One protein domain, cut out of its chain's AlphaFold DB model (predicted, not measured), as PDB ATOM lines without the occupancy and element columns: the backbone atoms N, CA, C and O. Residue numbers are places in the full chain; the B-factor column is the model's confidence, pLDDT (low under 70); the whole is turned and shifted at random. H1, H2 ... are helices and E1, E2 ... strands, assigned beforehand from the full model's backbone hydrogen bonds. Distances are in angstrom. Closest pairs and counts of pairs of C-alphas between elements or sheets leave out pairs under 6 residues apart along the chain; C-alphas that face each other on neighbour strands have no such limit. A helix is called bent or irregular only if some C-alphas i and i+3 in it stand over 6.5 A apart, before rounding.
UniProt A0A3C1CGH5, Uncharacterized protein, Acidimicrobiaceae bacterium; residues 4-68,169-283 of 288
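What this domain is: This is residues 4 to 68 and 169 to 283 of the 288 residues of an uncharacterized protein of Acidimicrobiaceae bacterium (UniProt A0A3C1CGH5). A twisted five-strand sheet and a smaller three-strand sheet share one core helix, H4, which packs on a face of each; H1 is on the large sheet's other face. H2 and H5 run side by side, their residues 26 to 33 and 261 to 269 packing crosswise on H4, while H3 sits beside the small sheet's strands. The 180 printed residues, of mixed class, include five named helices and eight named strands in the order E1 H1 H2 E2 H3 E3 E4 E5 E6 H4 E7 E8 H5. Both sheets are mixed: E1, E8, E7, E6, E5 and E2, E4, E3. The whole is compact, with a radius of gyration of the C-alphas of 16.3 A and spans of 50 by 36 by 27 A.

Where its parts are: E1, residues 4 to 6, begins at C-alpha 4 (128.863, 128.075, 110.189). H1 is residues 10 to 18, H2 26 to 45, 28.4 A long, E2 53 to 56 and H3 57 to 65. E3 is residues 179 to 182, E4 188 to 192, E5 196 to 200 and E6 203 to 209, 20.1 A long. H4, residues 218 to 236, 26.4 A long, has a kink of 46 degrees near residue 230 and is irregular: C-alphas 232 and 235 are 9.1 A apart. E7 is residues 241 to 246 and E8 251 to 256. H5, residues 259 to 283, 36.3 A long, ends at C-alpha 283 (123.478, 154.333, 81.446).

How they stand to each other: E6, H4 and E7 form a strand-helix-strand unit, two parallel neighbour strands with a helix between, its crossover right-handed; N 208 and O 243 are 2.8 A apart. In the antiparallel hairpin of E7 and E8, N 244 and O 253 are 2.8 A apart. H1 and H4 are on opposite faces of this sheet, giving three layers. H4 is also on the small sheet, across its strands at a height of 8.1 A. There E2 and E4 are parallel, with N 55 and O 189 2.8 A apart. H4 touches H5, about perpendicular at 76 degrees; C-alphas 223 and 265 are closest, 5.5 A. H2 touches H5 at a shallow tilt of 10 degrees, the same way; C-alphas 43 and 274 are closest, 6.3 A. Every O i to N i+4 pair is within hydrogen-bond range in H1, H3 and H5; H2 has 14 of 16 and H4 13 of 15.

The domain as a whole: The farthest C-alphas, of Arg 9 and Glu 49, are 50.8 A apart. Residues 69 to 168 are not printed; C-alphas 68 and 169 are 43.3 A apart across the cut. Of the links printed whole, none is long. The mean pLDDT of the printed part is 91.6, with residues 235 to 236 under 70.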
ATOM      1  N   THR A   4     128.101 126.900 109.738       84.25
ATOM      2  CA  THR A   4     128.863 128.075 110.189       84.25
ATOM      3  C   THR A   4     129.718 127.686 111.383       84.25
ATOM      4  O   THR A   4     129.201 127.141 112.355       84.25
ATOM      5  N   LEU A   5     131.011 127.990 111.312       81.56
ATOM      6  CA  LEU A   5     131.962 127.783 112.397       81.56
ATOM      7  C   LEU A   5     132.526 129.138 112.841       81.56
ATOM      8  O   LEU A   5     132.887 129.969 112.003       81.56
ATOM      9  N   SER A   6     132.613 129.350 114.155       78.31
ATOM     10  CA  SER A   6     133.188 130.555 114.765       78.31
ATOM     11  C   SER A   6     134.471 130.195 115.505       78.31
ATOM     12  O   SER A   6     134.476 129.251 116.293       78.31
ATOM     13  N   LEU A   7     135.553 130.916 115.209       76.69
ATOM     14  CA  LEU A   7     136.914 130.664 115.693       76.69
ATOM     15  C   LEU A   7     137.341 129.182 115.608       76.69
ATOM     16  O   LEU A   7     137.896 128.646 116.572       76.69
ATOM     17  N   PRO A   8     137.076 128.476 114.489       81.25
ATOM     18  CA  PRO A   8     137.406 127.065 114.409       81.25
ATOM     19  C   PRO A   8     138.919 126.852 114.392       81.25
ATOM     20  O   PRO A   8     139.680 127.632 113.817       81.25
ATOM     21  N   ARG A   9     139.355 125.731 114.967       89.88
ATOM     22  CA  ARG A   9     140.729 125.263 114.783       89.88
ATOM     23  C   ARG A   9     140.925 124.829 113.326       89.88
ATOM     24  O   ARG A   9     140.016 124.264 112.721       89.88
ATOM     25  N   ALA A  10     142.131 125.021 112.793       89.50
ATOM     26  CA  ALA A  10     142.463 124.718 111.397       89.50
ATOM     27  C   ALA A  10     142.117 123.277 110.977       89.50
ATOM     28  O   ALA A  10     141.645 123.036 109.867       89.50
ATOM     29  N   TRP A  11     142.300 122.310 111.880       92.06
ATOM     30  CA  TRP A  11     141.977 120.907 111.624       92.06
ATOM     31  C   TRP A  11     140.470 120.661 111.497       92.06
ATOM     32  O   TRP A  11     140.077 119.939 110.594       92.06
ATOM     33  N   THR A  12     139.630 121.329 112.295       91.88
ATOM     34  CA  THR A  12     138.163 121.275 112.161       91.88
ATOM     35  C   THR A  12     137.711 121.847 110.820       91.88
ATOM     36  O   THR A  12     136.902 121.243 110.125       91.88
ATOM     37  N   VAL A  13     138.274 122.993 110.422       91.19
ATOM     38  CA  VAL A  13     137.998 123.600 109.109       91.19
ATOM     39  C   VAL A  13     138.389 122.657 107.975       91.19
ATOM     40  O   VAL A  13     137.681 122.549 106.977       91.19
ATOM     41  N   THR A  14     139.524 121.981 108.129       93.06
ATOM     42  CA  THR A  14     140.055 121.092 107.096       93.06
ATOM     43  C   THR A  14     139.260 119.803 106.998       93.06
ATOM     44  O   THR A  14     138.947 119.402 105.886       93.06
ATOM     45  N   ASP A  15     138.861 119.208 108.121       93.38
ATOM     46  CA  ASP A  15     137.996 118.024 108.142       93.38
ATOM     47  C   ASP A  15     136.666 118.317 107.436       93.38
ATOM     48  O   ASP A  15     136.220 117.545 106.590       93.38
ATOM     49  N   GLU A  16     136.092 119.497 107.675       92.56
ATOM     50  CA  GLU A  16     134.915 119.961 106.944       92.56
ATOM     51  C   GLU A  16     135.194 120.279 105.472       92.56
ATOM     52  O   GLU A  16     134.296 120.181 104.642       92.56
ATOM     53  N   LEU A  17     136.411 120.661 105.089       91.56
ATOM     54  CA  LEU A  17     136.764 120.845 103.681       91.56
ATOM     55  C   LEU A  17     136.899 119.500 102.953       91.56
ATOM     56  O   LEU A  17     136.541 119.414 101.778       91.56
ATOM     57  N   VAL A  18     137.413 118.471 103.632       92.31
ATOM     58  CA  VAL A  18     137.763 117.182 103.015       92.31
ATOM     59  C   VAL A  18     136.776 116.056 103.296       92.31
ATOM     60  O   VAL A  18     136.978 114.941 102.826       92.31
ATOM     61  N   ALA A  19     135.694 116.320 104.026       89.88
ATOM     62  CA  ALA A  19     134.648 115.330 104.224       89.88
ATOM     63  C   ALA A  19     134.024 114.901 102.878       89.88
ATOM     64  O   ALA A  19     133.802 115.715 101.969       89.88
ATOM     65  N   SER A  20     133.689 113.616 102.767       85.25
ATOM     66  CA  SER A  20     133.009 113.065 101.593       85.25
ATOM     67  C   SER A  20     131.602 113.655 101.441       85.25
ATOM     68  O   SER A  20     130.946 113.997 102.429       85.25
ATOM     69  N   VAL A  21     131.139 113.820 100.199       83.12
ATOM     70  CA  VAL A  21     129.793 114.314  99.861       83.12
ATOM     71  C   VAL A  21     129.227 113.552  98.668       83.12
ATOM     72  O   VAL A  21     129.961 113.346  97.695       83.12
ATOM     73  N   PRO A  22     127.922 113.215  98.682       79.81
ATOM     74  CA  PRO A  22     127.261 112.571  97.552       79.81
ATOM     75  C   PRO A  22     127.462 113.354  96.255       79.81
ATOM     76  O   PRO A  22     127.345 114.585  96.247       79.81
ATOM     77  N   GLY A  23     127.785 112.628  95.183       75.38
ATOM     78  CA  GLY A  23     127.945 113.139  93.823       75.38
ATOM     79  C   GLY A  23     126.702 113.857  93.298       75.38
ATOM     80  O   GLY A  23     125.596 113.632  93.776       75.38
ATOM     81  N   LEU A  24     126.910 114.729  92.313       85.56
ATOM     82  CA  LEU A  24     125.842 115.170  91.419       85.56
ATOM     83  C   LEU A  24     125.913 114.298  90.166       85.56
ATOM     84  O   LEU A  24     127.018 114.102  89.648       85.56
ATOM     85  N   GLU A  25     124.777 113.816  89.673       87.81
ATOM     86  CA  GLU A  25     124.772 112.986  88.472       87.81
ATOM     87  C   GLU A  25     125.119 113.825  87.224       87.81
ATOM     88  O   GLU A  25     124.689 114.982  87.113       87.81
ATOM     89  N   PRO A  26     125.878 113.282  86.250       88.69
ATOM     90  CA  PRO A  26     126.258 114.015  85.038       88.69
ATOM     91  C   PRO A  26     125.065 114.603  84.271       88.69
ATOM     92  O   PRO A  26     125.138 115.731  83.776       88.69
ATOM     93  N   ASP A  27     123.943 113.880  84.229       91.19
ATOM     94  CA  ASP A  27     122.718 114.318  83.554       91.19
ATOM     95  C   ASP A  27     122.070 115.526  84.240       91.19
ATOM     96  O   ASP A  27     121.552 116.421  83.571       91.19
ATOM     97  N   GLU A  28     122.122 115.596  85.573       91.44
ATOM     98  CA  GLU A  28     121.634 116.756  86.327       91.44
ATOM     99  C   GLU A  28     122.476 117.994  86.020       91.44
ATOM    100  O   GLU A  28     121.934 119.076  85.785       91.44
ATOM    101  N   LEU A  29     123.801 117.830  85.952       92.00
ATOM    102  CA  LEU A  29     124.715 118.915  85.607       92.00
ATOM    103  C   LEU A  29     124.510 119.403  84.169       92.00
ATOM    104  O   LEU A  29     124.541 120.607  83.904       92.00
ATOM    105  N   GLN A  30     124.274 118.478  83.237       93.69
ATOM    106  CA  GLN A  30     124.001 118.809  81.845       93.69
ATOM    107  C   GLN A  30     122.672 119.562  81.691       93.69
ATOM    108  O   GLN A  30     122.636 120.574  80.986       93.69
ATOM    109  N   ARG A  31     121.608 119.136  82.391       94.19
ATOM    110  CA  ARG A  31     120.322 119.854  82.429       94.19
ATOM    111  C   ARG A  31     120.477 121.262  82.998       94.19
ATOM    112  O   ARG A  31     120.004 122.219  82.388       94.19
ATOM    113  N   LEU A  32     121.194 121.407  84.115       95.12
ATOM    114  CA  LEU A  32     121.494 122.714  84.705       95.12
ATOM    115  C   LEU A  32     122.224 123.620  83.707       95.12
ATOM    116  O   LEU A  32     121.854 124.779  83.538       95.12
ATOM    117  N   ARG A  33     123.244 123.100  83.015       95.50
ATOM    118  CA  ARG A  33     123.996 123.868  82.015       95.50
ATOM    119  C   ARG A  33     123.097 124.338  80.873       95.50
ATOM    120  O   ARG A  33     123.174 125.501  80.492       95.50
ATOM    121  N   GLN A  34     122.275 123.448  80.321       95.88
ATOM    122  CA  GLN A  34     121.341 123.785  79.243       95.88
ATOM    123  C   GLN A  34     120.358 124.869  79.680       95.88
ATOM    124  O   GLN A  34     120.163 125.837  78.949       95.88
ATOM    125  N   ARG A  35     119.817 124.748  80.896       96.75
ATOM    126  CA  ARG A  35     118.947 125.754  81.500       96.75
ATOM    127  C   ARG A  35     119.640 127.115  81.606       96.75
ATOM    128  O   ARG A  35     119.137 128.095  81.072       96.75
ATOM    129  N   VAL A  36     120.822 127.163  82.225       97.25
ATOM    130  CA  VAL A  36     121.601 128.402  82.396       97.25
ATOM    131  C   VAL A  36     121.904 129.059  81.048       97.25
ATOM    132  O   VAL A  36     121.765 130.270  80.916       97.25
ATOM    133  N   VAL A  37     122.282 128.278  80.028       97.69
ATOM    134  CA  VAL A  37     122.498 128.804  78.670       97.69
ATOM    135  C   VAL A  37     121.205 129.377  78.096       97.69
ATOM    136  O   VAL A  37     121.214 130.504  77.606       97.69
ATOM    137  N   SER A  38     120.104 128.628  78.167       98.00
ATOM    138  CA  SER A  38     118.813 129.044  77.614       98.00
ATOM    139  C   SER A  38     118.299 130.338  78.245       98.00
ATOM    140  O   SER A  38     117.775 131.185  77.532       98.00
ATOM    141  N   GLU A  39     118.457 130.499  79.560       98.06
ATOM    142  CA  GLU A  39     117.919 131.645  80.302       98.06
ATOM    143  C   GLU A  39     118.855 132.870  80.272       98.06
ATOM    144  O   GLU A  39     118.375 133.998  80.218       98.06
ATOM    145  N   LEU A  40     120.184 132.692  80.218       97.94
ATOM    146  CA  LEU A  40     121.119 133.823  80.078       97.94
ATOM    147  C   LEU A  40     121.214 134.367  78.650       97.94
ATOM    148  O   LEU A  40     121.570 135.530  78.473       97.94
ATOM    149  N   THR A  41     120.950 133.547  77.629       98.12
ATOM    150  CA  THR A  41     121.036 133.968  76.219       98.12
ATOM    151  C   THR A  41     120.184 135.203  75.897       98.12
ATOM    152  O   THR A  41     120.754 136.139  75.335       98.12
ATOM    153  N   PRO A  42     118.881 135.271  76.246       97.62
ATOM    154  CA  PRO A  42     118.082 136.471  75.992       97.62
ATOM    155  C   PRO A  42     118.627 137.699  76.734       97.62
ATOM    156  O   PRO A  42     118.826 138.733  76.107       97.62
ATOM    157  N   LEU A  43     119.006 137.564  78.011       97.19
ATOM    158  CA  LEU A  43     119.589 138.668  78.791       97.19
ATOM    159  C   LEU A  43     120.890 139.196  78.166       97.19
ATOM    160  O   LEU A  43     121.125 140.398  78.086       97.19
ATOM    161  N   ALA A  44     121.758 138.299  77.697       95.81
ATOM    162  CA  ALA A  44     123.010 138.690  77.059       95.81
ATOM    163  C   ALA A  44     122.801 139.348  75.684       95.81
ATOM    164  O   ALA A  44     123.634 140.161  75.273       95.81
ATOM    165  N   ALA A  45     121.711 139.020  74.984       95.75
ATOM    166  CA  ALA A  45     121.358 139.632  73.706       95.75
ATOM    167  C   ALA A  45     120.935 141.104  73.860       95.75
ATOM    168  O   ALA A  45     121.168 141.896  72.951       95.75
ATOM    169  N   GLU A  46     120.395 141.480  75.021       95.56
ATOM    170  CA  GLU A  46     119.984 142.853  75.346       95.56
ATOM    171  C   GLU A  46     121.156 143.782  75.707       95.56
ATOM    172  O   GLU A  46     120.991 145.000  75.792       95.56
ATOM    173  N   LEU A  47     122.372 143.245  75.880       93.94
ATOM    174  CA  LEU A  47     123.546 144.065  76.176       93.94
ATOM    175  C   LEU A  47     123.764 145.131  75.087       93.94
ATOM    176  O   LEU A  47     123.813 144.791  73.899       93.94
ATOM    177  N   PRO A  48     124.031 146.399  75.452       91.25
ATOM    178  CA  PRO A  48     124.289 147.443  74.467       91.25
ATOM    179  C   PRO A  48     125.444 147.085  73.527       91.25
ATOM    180  O   PRO A  48     126.413 146.446  73.939       91.25
ATOM    181  N   GLU A  49     125.376 147.489  72.258       89.94
ATOM    182  CA  GLU A  49     126.416 147.194  71.259       89.94
ATOM    183  C   GLU A  49     127.821 147.601  71.742       89.94
ATOM    184  O   GLU A  49     127.986 148.646  72.375       89.94
ATOM    185  N   GLY A  50     128.822 146.753  71.479       88.19
ATOM    186  CA  GLY A  50     130.215 146.950  71.903       88.19
ATOM    187  C   GLY A  50     130.499 146.606  73.371       88.19
ATOM    188  O   GLY A  50     131.656 146.421  73.744       88.19
ATOM    189  N   VAL A  51     129.468 146.444  74.206       90.38
ATOM    190  CA  VAL A  51     129.632 146.108  75.627       90.38
ATOM    191  C   VAL A  51     129.803 144.601  75.816       90.38
ATOM    192  O   VAL A  51     129.071 143.796  75.237       90.38
ATOM    193  N   ARG A  52     130.773 144.209  76.647       92.31
ATOM    194  CA  ARG A  52     130.927 142.842  77.163       92.31
ATOM    195  C   ARG A  52     130.733 142.852  78.674       92.31
ATOM    196  O   ARG A  52     131.436 143.572  79.384       92.31
ATOM    197  N   LEU A  53     129.836 142.007  79.171       93.31
ATOM    198  CA  LEU A  53     129.609 141.836  80.600       93.31
ATOM    199  C   LEU A  53     130.458 140.677  81.130       93.31
ATOM    200  O   LEU A  53     130.203 139.512  80.843       93.31
ATOM    201  N   VAL A  54     131.472 140.996  81.934       94.62
ATOM    202  CA  VAL A  54     132.169 140.001  82.760       94.62
ATOM    203  C   VAL A  54     131.559 140.048  84.151       94.62
ATOM    204  O   VAL A  54     131.760 141.040  84.845       94.62
ATOM    205  N   LEU A  55     130.821 139.019  84.556       94.75
ATOM    206  CA  LEU A  55     130.257 138.906  85.897       94.75
ATOM    207  C   LEU A  55     131.198 138.078  86.775       94.75
ATOM    208  O   LEU A  55     131.370 136.874  86.576       94.75
ATOM    209  N   ASP A  56     131.836 138.734  87.739       93.44
ATOM    210  CA  ASP A  56     132.666 138.083  88.748       93.44
ATOM    211  C   ASP A  56     132.048 138.175  90.145       93.44
ATOM    212  O   ASP A  56     130.991 138.772  90.325       93.44
ATOM    213  N   GLY A  57     132.708 137.592  91.152       90.06
ATOM    214  CA  GLY A  57     132.194 137.603  92.525       90.06
ATOM    215  C   GLY A  57     131.931 139.010  93.079       90.06
ATOM    216  O   GLY A  57     130.994 139.186  93.852       90.06
ATOM    217  N   TYR A  58     132.696 140.027  92.654       88.62
ATOM    218  CA  TYR A  58     132.446 141.412  93.058       88.62
ATOM    219  C   TYR A  58     131.173 141.949  92.407       88.62
ATOM    220  O   TYR A  58     130.298 142.439  93.116       88.62
ATOM    221  N   ARG A  59     131.039 141.824  91.080       91.88
ATOM    222  CA  ARG A  59     129.845 142.304  90.365       91.88
ATOM    223  C   ARG A  59     128.581 141.540  90.751       91.88
ATOM    224  O   ARG A  59     127.532 142.158  90.899       91.88
ATOM    225  N   TYR A  60     128.688 140.233  90.982       93.56
ATOM    226  CA  TYR A  60     127.608 139.415  91.526       93.56
ATOM    227  C   TYR A  60     127.162 139.935  92.895       93.56
ATOM    228  O   TYR A  60     125.990 140.228  93.106       93.56
ATOM    229  N   ARG A  61     128.113 140.135  93.818       90.62
ATOM    230  CA  ARG A  61     127.823 140.675  95.150       90.62
ATOM    231  C   ARG A  61     127.218 142.077  95.080       90.62
ATOM    232  O   ARG A  61     126.327 142.375  95.870       90.62
ATOM    233  N   LEU A  62     127.700 142.923  94.169       90.88
ATOM    234  CA  LEU A  62     127.174 144.271  93.980       90.88
ATOM    235  C   LEU A  62     125.711 144.222  93.532       90.88
ATOM    236  O   LEU A  62     124.886 144.835  94.192       90.88
ATOM    237  N   ALA A  63     125.373 143.412  92.525       93.25
ATOM    238  CA  ALA A  63     123.989 143.247  92.073       93.25
ATOM    239  C   ALA A  63     123.057 142.736  93.182       93.25
ATOM    240  O   ALA A  63     121.939 143.216  93.319       93.25
ATOM    241  N   VAL A  64     123.533 141.805  94.015       90.75
ATOM    242  CA  VAL A  64     122.728 141.234  95.107       90.75
ATOM    243  C   VAL A  64     122.530 142.212  96.272       90.75
ATOM    244  O   VAL A  64     121.501 142.166  96.939       90.75
ATOM    245  N   ARG A  65     123.514 143.066  96.580       89.38
ATOM    246  CA  ARG A  65     123.484 143.921  97.786       89.38
ATOM    247  C   ARG A  65     123.103 145.368  97.529       89.38
ATOM    248  O   ARG A  65     122.577 146.014  98.427       89.38
ATOM    249  N   GLN A  66     123.512 145.880  96.380       89.81
ATOM    250  CA  GLN A  66     123.485 147.289  96.005       89.81
ATOM    251  C   GLN A  66     123.161 147.384  94.505       89.81
ATOM    252  O   GLN A  66     124.001 147.855  93.728       89.81
ATOM    253  N   PRO A  67     121.999 146.859  94.062       89.88
ATOM    254  CA  PRO A  67     121.620 146.839  92.650       89.88
ATOM    255  C   PRO A  67     121.686 148.233  92.013       89.88
ATOM    256  O   PRO A  67     122.143 148.367  90.878       89.88
ATOM    257  N   GLU A  68     121.357 149.278  92.773       87.94
ATOM    258  CA  GLU A  68     121.409 150.679  92.354       87.94
ATOM    259  C   GLU A  68     122.818 151.161  91.958       87.94
ATOM    260  O   GLU A  68     122.958 152.069  91.144       87.94
ATOM    261  N   PRO A 169     144.229 116.020 100.965       90.25
ATOM    262  CA  PRO A 169     144.766 115.037 100.038       90.25
ATOM    263  C   PRO A 169     145.382 115.719  98.801       90.25
ATOM    264  O   PRO A 169     144.768 116.623  98.220       90.25
ATOM    265  N   PRO A 170     146.585 115.302  98.366       89.06
ATOM    266  CA  PRO A 170     147.176 115.798  97.131       89.06
ATOM    267  C   PRO A 170     146.430 115.256  95.891       89.06
ATOM    268  O   PRO A 170     145.893 114.149  95.934       89.06
ATOM    269  N   PRO A 171     146.443 115.980  94.753       90.38
ATOM    270  CA  PRO A 171     147.109 117.264  94.545       90.38
ATOM    271  C   PRO A 171     146.297 118.451  95.090       90.38
ATOM    272  O   PRO A 171     145.099 118.575  94.840       90.38
ATOM    273  N   VAL A 172     146.991 119.373  95.768       92.12
ATOM    274  CA  VAL A 172     146.440 120.663  96.213       92.12
ATOM    275  C   VAL A 172     146.967 121.768  95.308       92.12
ATOM    276  O   VAL A 172     148.171 121.886  95.086       92.12
ATOM    277  N   VAL A 173     146.066 122.594  94.787       92.88
ATOM    278  CA  VAL A 173     146.387 123.741  93.936       92.88
ATOM    279  C   VAL A 173     146.069 125.025  94.689       92.88
ATOM    280  O   VAL A 173     144.918 125.253  95.066       92.88
ATOM    281  N   ILE A 174     147.072 125.892  94.852       92.88
ATOM    282  CA  ILE A 174     146.924 127.210  95.481       92.88
ATOM    283  C   ILE A 174     147.033 128.299  94.421       92.88
ATOM    284  O   ILE A 174     147.935 128.277  93.587       92.88
ATOM    285  N   GLY A 175     146.105 129.256  94.435       81.38
ATOM    286  CA  GLY A 175     146.152 130.424  93.551       81.38
ATOM    287  C   GLY A 175     146.035 130.107  92.058       81.38
ATOM    288  O   GLY A 175     146.306 130.987  91.244       81.38
ATOM    289  N   GLY A 176     145.640 128.876  91.704       80.50
ATOM    290  CA  GLY A 176     145.521 128.405  90.325       80.50
ATOM    291  C   GLY A 176     144.573 129.249  89.470       80.50
ATOM    292  O   GLY A 176     143.923 130.179  89.952       80.50
ATOM    293  N   ARG A 177     144.461 128.895  88.183       81.62
ATOM    294  CA  ARG A 177     143.668 129.660  87.207       81.62
ATOM    295  C   ARG A 177     142.257 129.932  87.733       81.62
ATOM    296  O   ARG A 177     141.645 129.096  88.396       81.62
ATOM    297  N   HIS A 178     141.764 131.132  87.467       87.12
ATOM    298  CA  HIS A 178     140.358 131.458  87.667       87.12
ATOM    299  C   HIS A 178     139.485 130.507  86.843       87.12
ATOM    300  O   HIS A 178     139.893 130.103  85.754       87.12
ATOM    301  N   ASP A 179     138.295 130.192  87.346       91.38
ATOM    302  CA  ASP A 179     137.297 129.473  86.558       91.38
ATOM    303  C   ASP A 179     136.588 130.493  85.669       91.38
ATOM    304  O   ASP A 179     136.133 131.536  86.151       91.38
ATOM    305  N   TRP A 180     136.606 130.242  84.361       94.38
ATOM    306  CA  TRP A 180     136.023 131.106  83.339       94.38
ATOM    307  C   TRP A 180     135.008 130.282  82.571       94.38
ATOM    308  O   TRP A 180     135.311 129.172  82.129       94.38
ATOM    309  N   TRP A 181     133.817 130.836  82.406       95.94
ATOM    310  CA  TRP A 181     132.805 130.259  81.548       95.94
ATOM    311  C   TRP A 181     132.214 131.355  80.675       95.94
ATOM    312  O   TRP A 181     131.554 132.269  81.166       95.94
ATOM    313  N   ASP A 182     132.490 131.269  79.379       96.62
ATOM    314  CA  ASP A 182     131.881 132.134  78.381       96.62
ATOM    315  C   ASP A 182     130.530 131.552  77.969       96.62
ATOM    316  O   ASP A 182     130.423 130.362  77.646       96.62
ATOM    317  N   LEU A 183     129.500 132.398  77.965       96.81
ATOM    318  CA  LEU A 183     128.205 132.032  77.415       96.81
ATOM    319  C   LEU A 183     128.365 131.847  75.892       96.81
ATOM    320  O   LEU A 183     128.791 132.789  75.213       96.81
ATOM    321  N   PRO A 184     128.065 130.659  75.328       94.69
ATOM    322  CA  PRO A 184     128.341 130.380  73.922       94.69
ATOM    323  C   PRO A 184     127.678 131.386  72.974       94.69
ATOM    324  O   PRO A 184     126.472 131.597  73.031       94.69
ATOM    325  N   GLY A 185     128.478 131.992  72.091       92.75
ATOM    326  CA  GLY A 185     127.998 132.953  71.089       92.75
ATOM    327  C   GLY A 185     127.588 134.323  71.640       92.75
ATOM    328  O   GLY A 185     127.069 135.133  70.881       92.75
ATOM    329  N   GLN A 186     127.819 134.601  72.927       95.56
ATOM    330  CA  GLN A 186     127.332 135.810  73.592       95.56
ATOM    331  C   GLN A 186     128.455 136.643  74.216       95.56
ATOM    332  O   GLN A 186     129.577 136.184  74.435       95.56
ATOM    333  N   ARG A 187     128.147 137.907  74.534       95.25
ATOM    334  CA  ARG A 187     129.080 138.870  75.153       95.25
ATOM    335  C   ARG A 187     129.005 138.852  76.683       95.25
ATOM    336  O   ARG A 187     129.150 139.892  77.325       95.25
ATOM    337  N   LEU A 188     128.800 137.666  77.253       97.19
ATOM    338  CA  LEU A 188     128.697 137.438  78.690       97.19
ATOM    339  C   LEU A 188     129.708 136.379  79.135       97.19
ATOM    340  O   LEU A 188     129.733 135.266  78.612       97.19
ATOM    341  N   THR A 189     130.522 136.725  80.129       97.50
ATOM    342  CA  THR A 189     131.518 135.834  80.733       97.50
ATOM    343  C   THR A 189     131.277 135.764  82.232       97.50
ATOM    344  O   THR A 189     131.230 136.793  82.903       97.50
ATOM    345  N   LEU A 190     131.200 134.556  82.781       97.50
ATOM    346  CA  LEU A 190     131.215 134.332  84.220       97.50
ATOM    347  C   LEU A 190     132.632 134.024  84.685       97.50
ATOM    348  O   LEU A 190     133.350 133.237  84.061       97.50
ATOM    349  N   ARG A 191     133.028 134.625  85.806       95.94
ATOM    350  CA  ARG A 191     134.355 134.425  86.385       95.94
ATOM    351  C   ARG A 191     134.279 134.188  87.883       95.94
ATOM    352  O   ARG A 191     133.831 135.043  88.640       95.94
ATOM    353  N   SER A 192     134.831 133.072  88.335       93.88
ATOM    354  CA  SER A 192     134.993 132.804  89.759       93.88
ATOM    355  C   SER A 192     136.428 132.435  90.102       93.88
ATOM    356  O   SER A 192     137.323 132.306  89.255       93.88
ATOM    357  N   ARG A 193     136.686 132.368  91.402       90.88
ATOM    358  CA  ARG A 193     138.008 132.094  91.938       90.88
ATOM    359  C   ARG A 193     137.892 131.295  93.219       90.88
ATOM    360  O   ARG A 193     137.056 131.598  94.062       90.88
ATOM    361  N   ALA A 194     138.803 130.346  93.358       94.00
ATOM    362  CA  ALA A 194     139.124 129.705  94.616       94.00
ATOM    363  C   ALA A 194     140.613 129.916  94.895       94.00
ATOM    364  O   ALA A 194     141.441 129.916  93.978       94.00
ATOM    365  N   GLU A 195     140.951 130.156  96.155       94.75
ATOM    366  CA  GLU A 195     142.329 130.245  96.621       94.75
ATOM    367  C   GLU A 195     142.952 128.860  96.744       94.75
ATOM    368  O   GLU A 195     144.120 128.705  96.401       94.75
ATOM    369  N   VAL A 196     142.170 127.871  97.182       94.94
ATOM    370  CA  VAL A 196     142.600 126.478  97.320       94.94
ATOM    371  C   VAL A 196     141.648 125.586  96.546       94.94
ATOM    372  O   VAL A 196     140.429 125.743  96.633       94.94
ATOM    373  N   ARG A 197     142.212 124.639  95.801       94.69
ATOM    374  CA  ARG A 197     141.480 123.536  95.184       94.69
ATOM    375  C   ARG A 197     142.157 122.226  95.555       94.69
ATOM    376  O   ARG A 197     143.367 122.103  95.388       94.69
ATOM    377  N   ALA A 198     141.379 121.265  96.023       92.94
ATOM    378  CA  ALA A 198     141.834 119.900  96.266       92.94
ATOM    379  C   ALA A 198     140.831 118.907  95.676       92.94
ATOM    380  O   ALA A 198     139.741 119.302  95.254       92.94
ATOM    381  N   GLN A 199     141.207 117.633  95.618       91.50
ATOM    382  CA  GLN A 199     140.357 116.555  95.120       91.50
ATOM    383  C   GLN A 199     140.032 115.587  96.255       91.50
ATOM    384  O   GLN A 199     140.933 115.057  96.894       91.50
ATOM    385  N   VAL A 200     138.744 115.350  96.479       89.19
ATOM    386  CA  VAL A 200     138.217 114.404  97.467       89.19
ATOM    387  C   VAL A 200     137.216 113.529  96.734       89.19
ATOM    388  O   VAL A 200     136.299 114.051  96.105       89.19
ATOM    389  N   ASP A 201     137.424 112.213  96.738       86.50
ATOM    390  CA  ASP A 201     136.557 111.248  96.048       86.50
ATOM    391  C   ASP A 201     136.270 111.620  94.578       86.50
ATOM    392  O   ASP A 201     135.143 111.533  94.094       86.50
ATOM    393  N   ARG A 202     137.313 112.063  93.853       85.62
ATOM    394  CA  ARG A 202     137.261 112.539  92.448       85.62
ATOM    395  C   ARG A 202     136.452 113.824  92.224       85.62
ATOM    396  O   ARG A 202     136.155 114.160  91.078       85.62
ATOM    397  N   ARG A 203     136.103 114.550  93.288       87.75
ATOM    398  CA  ARG A 203     135.428 115.848  93.211       87.75
ATOM    399  C   ARG A 203     136.310 116.962  93.739       87.75
ATOM    400  O   ARG A 203     136.992 116.827  94.752       87.75
ATOM    401  N   ALA A 204     136.225 118.111  93.077       91.38
ATOM    402  CA  ALA A 204     136.887 119.308  93.562       91.38
ATOM    403  C   ALA A 204     136.251 119.781  94.879       91.38
ATOM    404  O   ALA A 204     135.027 119.860  95.000       91.38
ATOM    405  N   VAL A 205     137.079 120.169  95.840       94.06
ATOM    406  CA  VAL A 205     136.677 120.971  96.998       94.06
ATOM    407  C   VAL A 205     137.398 122.307  96.919       94.06
ATOM    408  O   VAL A 205     138.583 122.366  96.576       94.06
ATOM    409  N   LEU A 206     136.661 123.388  97.155       95.44
ATOM    410  CA  LEU A 206     137.142 124.748  96.929       95.44
ATOM    411  C   LEU A 206     137.196 125.501  98.256       95.44
ATOM    412  O   LEU A 206     136.253 125.416  99.037       95.44
ATOM    413  N   ALA A 207     138.249 126.286  98.483       95.62
ATOM    414  CA  ALA A 207     138.275 127.277  99.554       95.62
ATOM    415  C   ALA A 207     138.483 128.682  98.992       95.62
ATOM    416  O   ALA A 207     139.332 128.896  98.121       95.62
ATOM    417  N   VAL A 208     137.706 129.627  99.518       94.56
ATOM    418  CA  VAL A 208     137.698 131.028  99.116       94.56
ATOM    419  C   VAL A 208     137.978 131.915 100.324       94.56
ATOM    420  O   VAL A 208     137.295 131.805 101.338       94.56
ATOM    421  N   VAL A 209     138.958 132.813 100.225       93.00
ATOM    422  CA  VAL A 209     139.262 133.805 101.268       93.00
ATOM    423  C   VAL A 209     138.573 135.121 100.940       93.00
ATOM    424  O   VAL A 209     138.842 135.752  99.914       93.00
ATOM    425  N   LEU A 210     137.709 135.553 101.849       90.31
ATOM    426  CA  LEU A 210     136.841 136.709 101.712       90.31
ATOM    427  C   LEU A 210     137.206 137.771 102.754       90.31
ATOM    428  O   LEU A 210     137.793 137.501 103.799       90.31
ATOM    429  N   SER A 211     136.916 139.025 102.416       85.88
ATOM    430  CA  SER A 211     137.186 140.185 103.274       85.88
ATOM    431  C   SER A 211     135.932 140.593 104.045       85.88
ATOM    432  O   SER A 211     134.820 140.346 103.578       85.88
ATOM    433  N   GLY A 212     136.118 141.264 105.183       87.25
ATOM    434  CA  GLY A 212     135.024 141.697 106.053       87.25
ATOM    435  C   GLY A 212     134.460 140.554 106.899       87.25
ATOM    436  O   GLY A 212     135.172 139.598 107.209       87.25
ATOM    437  N   ALA A 213     133.184 140.668 107.255       88.50
ATOM    438  CA  ALA A 213     132.422 139.630 107.938       88.50
ATOM    439  C   ALA A 213     131.401 139.005 106.974       88.50
ATOM    440  O   ALA A 213     130.921 139.691 106.063       88.50
ATOM    441  N   PRO A 214     131.064 137.717 107.137       90.88
ATOM    442  CA  PRO A 214     129.987 137.118 106.378       90.88
ATOM    443  C   PRO A 214     128.633 137.673 106.837       90.88
ATOM    444  O   PRO A 214     128.408 137.963 108.008       90.88
ATOM    445  N   ASP A 215     127.690 137.738 105.909       88.81
ATOM    446  CA  ASP A 215     126.323 138.224 106.110       88.81
ATOM    447  C   ASP A 215     125.305 137.276 105.454       88.81
ATOM    448  O   ASP A 215     125.632 136.132 105.113       88.81
ATOM    449  N   GLY A 216     124.053 137.713 105.303       86.12
ATOM    450  CA  GLY A 216     122.984 136.911 104.695       86.12
ATOM    451  C   GLY A 216     123.295 136.436 103.269       86.12
ATOM    452  O   GLY A 216     122.895 135.339 102.891       86.12
ATOM    453  N   THR A 217     124.095 137.190 102.511       88.31
ATOM    454  CA  THR A 217     124.390 136.917 101.089       88.31
ATOM    455  C   THR A 217     125.618 136.035 100.877       88.31
ATOM    456  O   THR A 217     125.896 135.586  99.767       88.31
ATOM    457  N   SER A 218     126.381 135.745 101.935       91.38
ATOM    458  CA  SER A 218     127.630 134.984 101.804       91.38
ATOM    459  C   SER A 218     127.413 133.566 101.278       91.38
ATOM    460  O   SER A 218     128.289 133.012 100.622       91.38
ATOM    461  N   ARG A 219     126.242 132.967 101.533       92.12
ATOM    462  CA  ARG A 219     125.891 131.667 100.949       92.12
ATOM    463  C   ARG A 219     125.755 131.769  99.429       92.12
ATOM    464  O   ARG A 219     126.310 130.923  98.731       92.12
ATOM    465  N   SER A 220     125.049 132.784  98.944       91.94
ATOM    466  CA  SER A 220     124.857 133.063  97.519       91.94
ATOM    467  C   SER A 220     126.199 133.290  96.824       91.94
ATOM    468  O   SER A 220     126.469 132.691  95.791       91.94
ATOM    469  N   GLU A 221     127.114 134.045  97.442       92.38
ATOM    470  CA  GLU A 221     128.458 134.267  96.893       92.38
ATOM    471  C   GLU A 221     129.282 132.971  96.758       92.38
ATOM    472  O   GLU A 221     129.904 132.728  95.722       92.38
ATOM    473  N   LEU A 222     129.273 132.100  97.773       95.44
ATOM    474  CA  LEU A 222     129.960 130.804  97.690       95.44
ATOM    475  C   LEU A 222     129.287 129.859  96.682       95.44
ATOM    476  O   LEU A 222     129.968 129.082  96.010       95.44
ATOM    477  N   SER A 223     127.963 129.947  96.549       95.12
ATOM    478  CA  SER A 223     127.196 129.152  95.584       95.12
ATOM    479  C   SER A 223     127.459 129.614  94.146       95.12
ATOM    480  O   SER A 223     127.596 128.772  93.261       95.12
ATOM    481  N   PHE A 224     127.665 130.915  93.918       95.94
ATOM    482  CA  PHE A 224     128.148 131.452  92.643       95.94
ATOM    483  C   PHE A 224     129.518 130.870  92.269       95.94
ATOM    484  O   PHE A 224     129.718 130.428  91.137       95.94
ATOM    485  N   VAL A 225     130.458 130.781  93.220       95.81
ATOM    486  CA  VAL A 225     131.765 130.142  92.969       95.81
ATOM    487  C   VAL A 225     131.595 128.680  92.549       95.81
ATOM    488  O   VAL A 225     132.225 128.256  91.574       95.81
ATOM    489  N   ALA A 226     130.721 127.936  93.236       95.56
ATOM    490  CA  ALA A 226     130.407 126.549  92.902       95.56
ATOM    491  C   ALA A 226     129.817 126.408  91.494       95.56
ATOM    492  O   ALA A 226     130.274 125.565  90.721       95.56
ATOM    493  N   LEU A 227     128.834 127.247  91.158       96.69
ATOM    494  CA  LEU A 227     128.150 127.238  89.868       96.69
ATOM    495  C   LEU A 227     129.114 127.526  88.720       96.69
ATOM    496  O   LEU A 227     129.164 126.759  87.763       96.69
ATOM    497  N   VAL A 228     129.932 128.576  88.822       96.56
ATOM    498  CA  VAL A 228     130.898 128.910  87.763       96.56
ATOM    499  C   VAL A 228     131.946 127.808  87.600       96.56
ATOM    500  O   VAL A 228     132.294 127.469  86.473       96.56
ATOM    501  N   SER A 229     132.405 127.197  88.697       94.44
ATOM    502  CA  SER A 229     133.317 126.049  88.631       94.44
ATOM    503  C   SER A 229     132.665 124.843  87.936       94.44
ATOM    504  O   SER A 229     133.284 124.226  87.070       94.44
ATOM    505  N   ALA A 230     131.394 124.556  88.233       94.44
ATOM    506  CA  ALA A 230     130.628 123.493  87.582       94.44
ATOM    507  C   ALA A 230     130.410 123.761  86.077       94.44
ATOM    508  O   ALA A 230     130.572 122.865  85.252       94.44
ATOM    509  N   LEU A 231     130.112 125.006  85.693       94.81
ATOM    510  CA  LEU A 231     129.958 125.406  84.290       94.81
ATOM    511  C   LEU A 231     131.290 125.352  83.521       94.81
ATOM    512  O   LEU A 231     131.323 124.882  82.379       94.81
ATOM    513  N   ALA A 232     132.390 125.792  84.136       92.25
ATOM    514  CA  ALA A 232     133.726 125.765  83.542       92.25
ATOM    515  C   ALA A 232     134.270 124.332  83.380       92.25
ATOM    516  O   ALA A 232     134.915 124.029  82.378       92.25
ATOM    517  N   GLY A 233     133.970 123.434  84.326       85.06
ATOM    518  CA  GLY A 233     134.359 122.018  84.276       85.06
ATOM    519  C   GLY A 233     133.592 121.172  83.248       85.06
ATOM    520  O   GLY A 233     133.990 120.040  82.955       85.06
ATOM    521  N   GLY A 234     132.507 121.706  82.678       76.50
ATOM    522  CA  GLY A 234     131.612 120.976  81.776       76.50
ATOM    523  C   GLY A 234     130.818 119.879  82.497       76.50
ATOM    524  O   GLY A 234     130.694 119.888  83.716       76.50
ATOM    525  N   ALA A 235     130.305 118.893  81.756       63.34
ATOM    526  CA  ALA A 235     129.479 117.808  82.314       63.34
ATOM    527  C   ALA A 235     130.243 116.807  83.216       63.34
ATOM    528  O   ALA A 235     129.680 115.802  83.633       63.34
ATOM    529  N   ARG A 236     131.539 117.034  83.486       67.88
ATOM    530  CA  ARG A 236     132.424 116.025  84.091       67.88
ATOM    531  C   ARG A 236     132.404 116.015  85.618       67.88
ATOM    532  O   ARG A 236     132.492 114.939  86.194       67.88
ATOM    533  N   SER A 237     132.313 117.174  86.275       79.56
ATOM    534  CA  SER A 237     132.094 117.230  87.728       79.56
ATOM    535  C   SER A 237     131.783 118.646  88.210       79.56
ATOM    536  O   SER A 237     132.507 119.583  87.874       79.56
ATOM    537  N   ALA A 238     130.800 118.779  89.098       90.31
ATOM    538  CA  ALA A 238     130.662 119.942  89.970       90.31
ATOM    539  C   ALA A 238     131.527 119.767  91.237       90.31
ATOM    540  O   ALA A 238     131.695 118.624  91.697       90.31
ATOM    541  N   PRO A 239     132.028 120.859  91.853       92.88
ATOM    542  CA  PRO A 239     132.679 120.757  93.155       92.88
ATOM    543  C   PRO A 239     131.728 120.122  94.176       92.88
ATOM    544  O   PRO A 239     130.514 120.241  94.045       92.88
ATOM    545  N   GLY A 240     132.263 119.412  95.169       92.94
ATOM    546  CA  GLY A 240     131.471 118.809  96.245       92.94
ATOM    547  C   GLY A 240     131.065 119.815  97.319       92.94
ATOM    548  O   GLY A 240     129.980 119.727  97.895       92.94
ATOM    549  N   ARG A 241     131.927 120.799  97.577       94.25
ATOM    550  CA  ARG A 241     131.680 121.873  98.539       94.25
ATOM    551  C   ARG A 241     132.537 123.096  98.253       94.25
ATOM    552  O   ARG A 241     133.592 122.999  97.618       94.25
ATOM    553  N   VAL A 242     132.088 124.229  98.778       95.50
ATOM    554  CA  VAL A 242     132.843 125.481  98.805       95.50
ATOM    555  C   VAL A 242     132.925 125.982 100.239       95.50
ATOM    556  O   VAL A 242     131.913 126.167 100.913       95.50
ATOM    557  N   LEU A 243     134.149 126.198 100.700       95.81
ATOM    558  CA  LEU A 243     134.483 126.775 101.989       95.81
ATOM    559  C   LEU A 243     134.745 128.274 101.816       95.81
ATOM    560  O   LEU A 243     135.618 128.662 101.049       95.81
ATOM    561  N   GLY A 244     134.019 129.118 102.536       95.88
ATOM    562  CA  GLY A 244     134.335 130.534 102.684       95.88
ATOM    563  C   GLY A 244     135.082 130.784 103.987       95.88
ATOM    564  O   GLY A 244     134.619 130.377 105.053       95.88
ATOM    565  N   LEU A 245     136.217 131.469 103.900       94.75
ATOM    566  CA  LEU A 245     137.044 131.892 105.022       94.75
ATOM    567  C   LEU A 245     136.929 133.413 105.171       94.75
ATOM    568  O   LEU A 245     137.249 134.138 104.231       94.75
ATOM    569  N   TRP A 246     136.543 133.898 106.353       94.19
ATOM    570  CA  TRP A 246     136.577 135.315 106.738       94.19
ATOM    571  C   TRP A 246     137.524 135.492 107.925       94.19
ATOM    572  O   TRP A 246     137.072 135.593 109.070       94.19
ATOM    573  N   PRO A 247     138.848 135.521 107.683       86.81
ATOM    574  CA  PRO A 247     139.829 135.492 108.762       86.81
ATOM    575  C   PRO A 247     139.708 136.680 109.719       86.81
ATOM    576  O   PRO A 247     139.841 136.505 110.924       86.81
ATOM    577  N   ALA A 248     139.385 137.871 109.201       86.38
ATOM    578  CA  ALA A 248     139.202 139.077 110.011       86.38
ATOM    579  C   ALA A 248     138.026 138.969 111.000       86.38
ATOM    580  O   ALA A 248     138.069 139.572 112.066       86.38
ATOM    581  N   ALA A 249     136.996 138.191 110.658       89.50
ATOM    582  CA  ALA A 249     135.861 137.912 111.534       89.50
ATOM    583  C   ALA A 249     136.038 136.611 112.336       89.50
ATOM    584  O   ALA A 249     135.173 136.268 113.135       89.50
ATOM    585  N   GLY A 250     137.116 135.853 112.097       88.81
ATOM    586  CA  GLY A 250     137.302 134.525 112.675       88.81
ATOM    587  C   GLY A 250     136.204 133.536 112.277       88.81
ATOM    588  O   GLY A 250     135.885 132.639 113.051       88.81
ATOM    589  N   GLN A 251     135.583 133.712 111.108       92.75
ATOM    590  CA  GLN A 251     134.406 132.942 110.703       92.75
ATOM    591  C   GLN A 251     134.655 132.116 109.451       92.75
ATOM    592  O   GLN A 251     135.368 132.520 108.529       92.75
ATOM    593  N   VAL A 252     134.017 130.951 109.416       93.44
ATOM    594  CA  VAL A 252     134.070 130.017 108.298       93.44
ATOM    595  C   VAL A 252     132.658 129.569 107.956       93.44
ATOM    596  O   VAL A 252     131.853 129.294 108.849       93.44
ATOM    597  N   ARG A 253     132.355 129.471 106.660       94.62
ATOM    598  CA  ARG A 253     131.113 128.860 106.175       94.62
ATOM    599  C   ARG A 253     131.408 127.749 105.189       94.62
ATOM    600  O   ARG A 253     132.198 127.936 104.271       94.62
ATOM    601  N   VAL A 254     130.728 126.624 105.349       93.75
ATOM    602  CA  VAL A 254     130.809 125.486 104.432       93.75
ATOM    603  C   VAL A 254     129.490 125.388 103.684       93.75
ATOM    604  O   VAL A 254     128.423 125.266 104.295       93.75
ATOM    605  N   VAL A 255     129.556 125.441 102.358       93.38
ATOM    606  CA  VAL A 255     128.400 125.263 101.480       93.38
ATOM    607  C   VAL A 255     128.546 123.932 100.745       93.38
ATOM    608  O   VAL A 255     129.404 123.827  99.865       93.38
ATOM    609  N   PRO A 256     127.739 122.905 101.084       92.50
ATOM    610  CA  PRO A 256     127.686 121.681 100.296       92.50
ATOM    611  C   PRO A 256     127.057 121.970  98.932       92.50
ATOM    612  O   PRO A 256     126.097 122.740  98.828       92.50
ATOM    613  N   VAL A 257     127.590 121.338  97.891       92.75
ATOM    614  CA  VAL A 257     127.168 121.552  96.505       92.75
ATOM    615  C   VAL A 257     126.452 120.303  95.996       92.75
ATOM    616  O   VAL A 257     127.065 119.271  95.719       92.75
ATOM    617  N   GLY A 258     125.133 120.431  95.862       91.31
ATOM    618  CA  GLY A 258     124.243 119.457  95.226       91.31
ATOM    619  C   GLY A 258     123.265 120.149  94.275       91.31
ATOM    620  O   GLY A 258     123.289 121.378  94.168       91.31
ATOM    621  N   ALA A 259     122.388 119.375  93.623       90.94
ATOM    622  CA  ALA A 259     121.499 119.847  92.552       90.94
ATOM    623  C   ALA A 259     120.747 121.121  92.949       90.94
ATOM    624  O   ALA A 259     120.911 122.175  92.339       90.94
ATOM    625  N   ARG A 260     120.042 121.062  94.085       91.06
ATOM    626  CA  ARG A 260     119.250 122.185  94.587       91.06
ATOM    627  C   ARG A 260     120.077 123.437  94.888       91.06
ATOM    628  O   ARG A 260     119.595 124.549  94.714       91.06
ATOM    629  N   ALA A 261     121.308 123.276  95.377       92.12
ATOM    630  CA  ALA A 261     122.174 124.418  95.669       92.12
ATOM    631  C   ALA A 261     122.608 125.128  94.380       92.12
ATOM    632  O   ALA A 261     122.665 126.353  94.353       92.12
ATOM    633  N   LEU A 262     122.880 124.360  93.323       94.69
ATOM    634  CA  LEU A 262     123.249 124.904  92.022       94.69
ATOM    635  C   LEU A 262     122.061 125.519  91.278       94.69
ATOM    636  O   LEU A 262     122.240 126.539  90.626       94.69
ATOM    637  N   GLU A 263     120.860 124.950  91.401       95.38
ATOM    638  CA  GLU A 263     119.631 125.555  90.869       95.38
ATOM    639  C   GLU A 263     119.369 126.929  91.480       95.38
ATOM    640  O   GLU A 263     119.186 127.895  90.752       95.38
ATOM    641  N   VAL A 264     119.426 127.033  92.814       94.75
ATOM    642  CA  VAL A 264     119.251 128.317  93.507       94.75
ATOM    643  C   VAL A 264     120.334 129.309  93.079       94.75
ATOM    644  O   VAL A 264     120.031 130.465  92.811       94.75
ATOM    645  N   ALA A 265     121.586 128.861  92.955       96.06
ATOM    646  CA  ALA A 265     122.666 129.712  92.464       96.06
ATOM    647  C   ALA A 265     122.435 130.186  91.019       96.06
ATOM    648  O   ALA A 265     122.842 131.291  90.672       96.06
ATOM    649  N   ALA A 266     121.813 129.359  90.172       97.44
ATOM    650  CA  ALA A 266     121.465 129.728  88.804       97.44
ATOM    651  C   ALA A 266     120.356 130.788  88.780       97.44
ATOM    652  O   ALA A 266     120.482 131.762  88.044       97.44
ATOM    653  N   ASP A 267     119.334 130.655  89.627       97.50
ATOM    654  CA  ASP A 267     118.261 131.650  89.764       97.50
ATOM    655  C   ASP A 267     118.822 133.009  90.221       97.50
ATOM    656  O   ASP A 267     118.539 134.052  89.629       97.50
ATOM    657  N   GLU A 268     119.683 133.000  91.242       96.44
ATOM    658  CA  GLU A 268     120.347 134.210  91.741       96.44
ATOM    659  C   GLU A 268     121.295 134.823  90.692       96.44
ATOM    660  O   GLU A 268     121.373 136.045  90.559       96.44
ATOM    661  N   LEU A 269     121.995 133.992  89.912       97.50
ATOM    662  CA  LEU A 269     122.847 134.431  88.804       97.50
ATOM    663  C   LEU A 269     122.053 135.148  87.709       97.50
ATOM    664  O   LEU A 269     122.516 136.162  87.179       97.50
ATOM    665  N   LEU A 270     120.892 134.610  87.346       97.62
ATOM    666  CA  LEU A 270     120.012 135.201  86.343       97.62
ATOM    667  C   LEU A 270     119.509 136.563  86.808       97.62
ATOM    668  O   LEU A 270     119.637 137.537  86.071       97.62
ATOM    669  N   SER A 271     119.048 136.650  88.060       96.81
ATOM    670  CA  SER A 271     118.642 137.917  88.670       96.81
ATOM    671  C   SER A 271     119.787 138.933  88.680       96.81
ATOM    672  O   SER A 271     119.607 140.053  88.207       96.81
ATOM    673  N   ALA A 272     120.986 138.533  89.118       96.69
ATOM    674  CA  ALA A 272     122.150 139.415  89.131       96.69
ATOM    675  C   ALA A 272     122.539 139.888  87.720       96.69
ATOM    676  O   ALA A 272     122.953 141.031  87.538       96.69
ATOM    677  N   THR A 273     122.415 139.020  86.716       96.88
ATOM    678  CA  THR A 273     122.712 139.358  85.321       96.88
ATOM    679  C   THR A 273     121.695 140.350  84.769       96.88
ATOM    680  O   THR A 273     122.116 141.343  84.184       96.88
ATOM    681  N   ALA A 274     120.396 140.124  84.990       96.81
ATOM    682  CA  ALA A 274     119.338 141.050  84.588       96.81
ATOM    683  C   ALA A 274     119.580 142.450  85.176       96.81
ATOM    684  O   ALA A 274     119.654 143.417  84.428       96.81
ATOM    685  N   THR A 275     119.888 142.544  86.476       95.94
ATOM    686  CA  THR A 275     120.235 143.819  87.131       95.94
ATOM    687  C   THR A 275     121.387 144.554  86.438       95.94
ATOM    688  O   THR A 275     121.341 145.771  86.273       95.94
ATOM    689  N   TRP A 276     122.438 143.838  86.026       95.12
ATOM    690  CA  TRP A 276     123.557 144.451  85.305       95.12
ATOM    691  C   TRP A 276     123.184 144.877  83.885       95.12
ATOM    692  O   TRP A 276     123.661 145.915  83.432       95.12
ATOM    693  N   VAL A 277     122.377 144.085  83.179       94.44
ATOM    694  CA  VAL A 277     121.903 144.410  81.827       94.44
ATOM    695  C   VAL A 277     121.043 145.674  81.868       94.44
ATOM    696  O   VAL A 277     121.369 146.630  81.165       94.44
ATOM    697  N   ASP A 278     120.056 145.730  82.765       93.81
ATOM    698  CA  ASP A 278     119.176 146.888  82.959       93.81
ATOM    699  C   ASP A 278     119.983 148.154  83.275       93.81
ATOM    700  O   ASP A 278     119.855 149.177  82.600       93.81
ATOM    701  N   ALA A 279     120.909 148.063  84.238       91.81
ATOM    702  CA  ALA A 279     121.761 149.184  84.622       91.81
ATOM    703  C   ALA A 279     122.611 149.708  83.449       91.81
ATOM    704  O   ALA A 279     122.787 150.918  83.295       91.81
ATOM    705  N   LEU A 280     123.137 148.817  82.601       90.56
ATOM    706  CA  LEU A 280     123.937 149.198  81.432       90.56
ATOM    707  C   LEU A 280     123.087 149.826  80.318       90.56
ATOM    708  O   LEU A 280     123.561 150.739  79.634       90.56
ATOM    709  N   ILE A 281     121.847 149.365  80.134       90.81
ATOM    710  CA  ILE A 281     120.888 149.965  79.199       90.81
ATOM    711  C   ILE A 281     120.544 151.388  79.653       90.81
ATOM    712  O   ILE A 281     120.649 152.328  78.859       90.81
ATOM    713  N   GLU A 282     120.226 151.577  80.936       88.38
ATOM    714  CA  GLU A 282     119.917 152.895  81.500       88.38
ATOM    715  C   GLU A 282     121.072 153.888  81.350       88.38
ATOM    716  O   GLU A 282     120.857 155.044  80.978       88.38
ATOM    717  N   GLN A 283     122.312 153.460  81.602       83.94
ATOM    718  CA  GLN A 283     123.478 154.333  81.446       83.94
ATOM    719  C   GLN A 283     123.661 154.839  80.021       83.94
ATOM    720  O   GLN A 283     124.003 156.006  79.831       83.94
TER     721      GLN A 283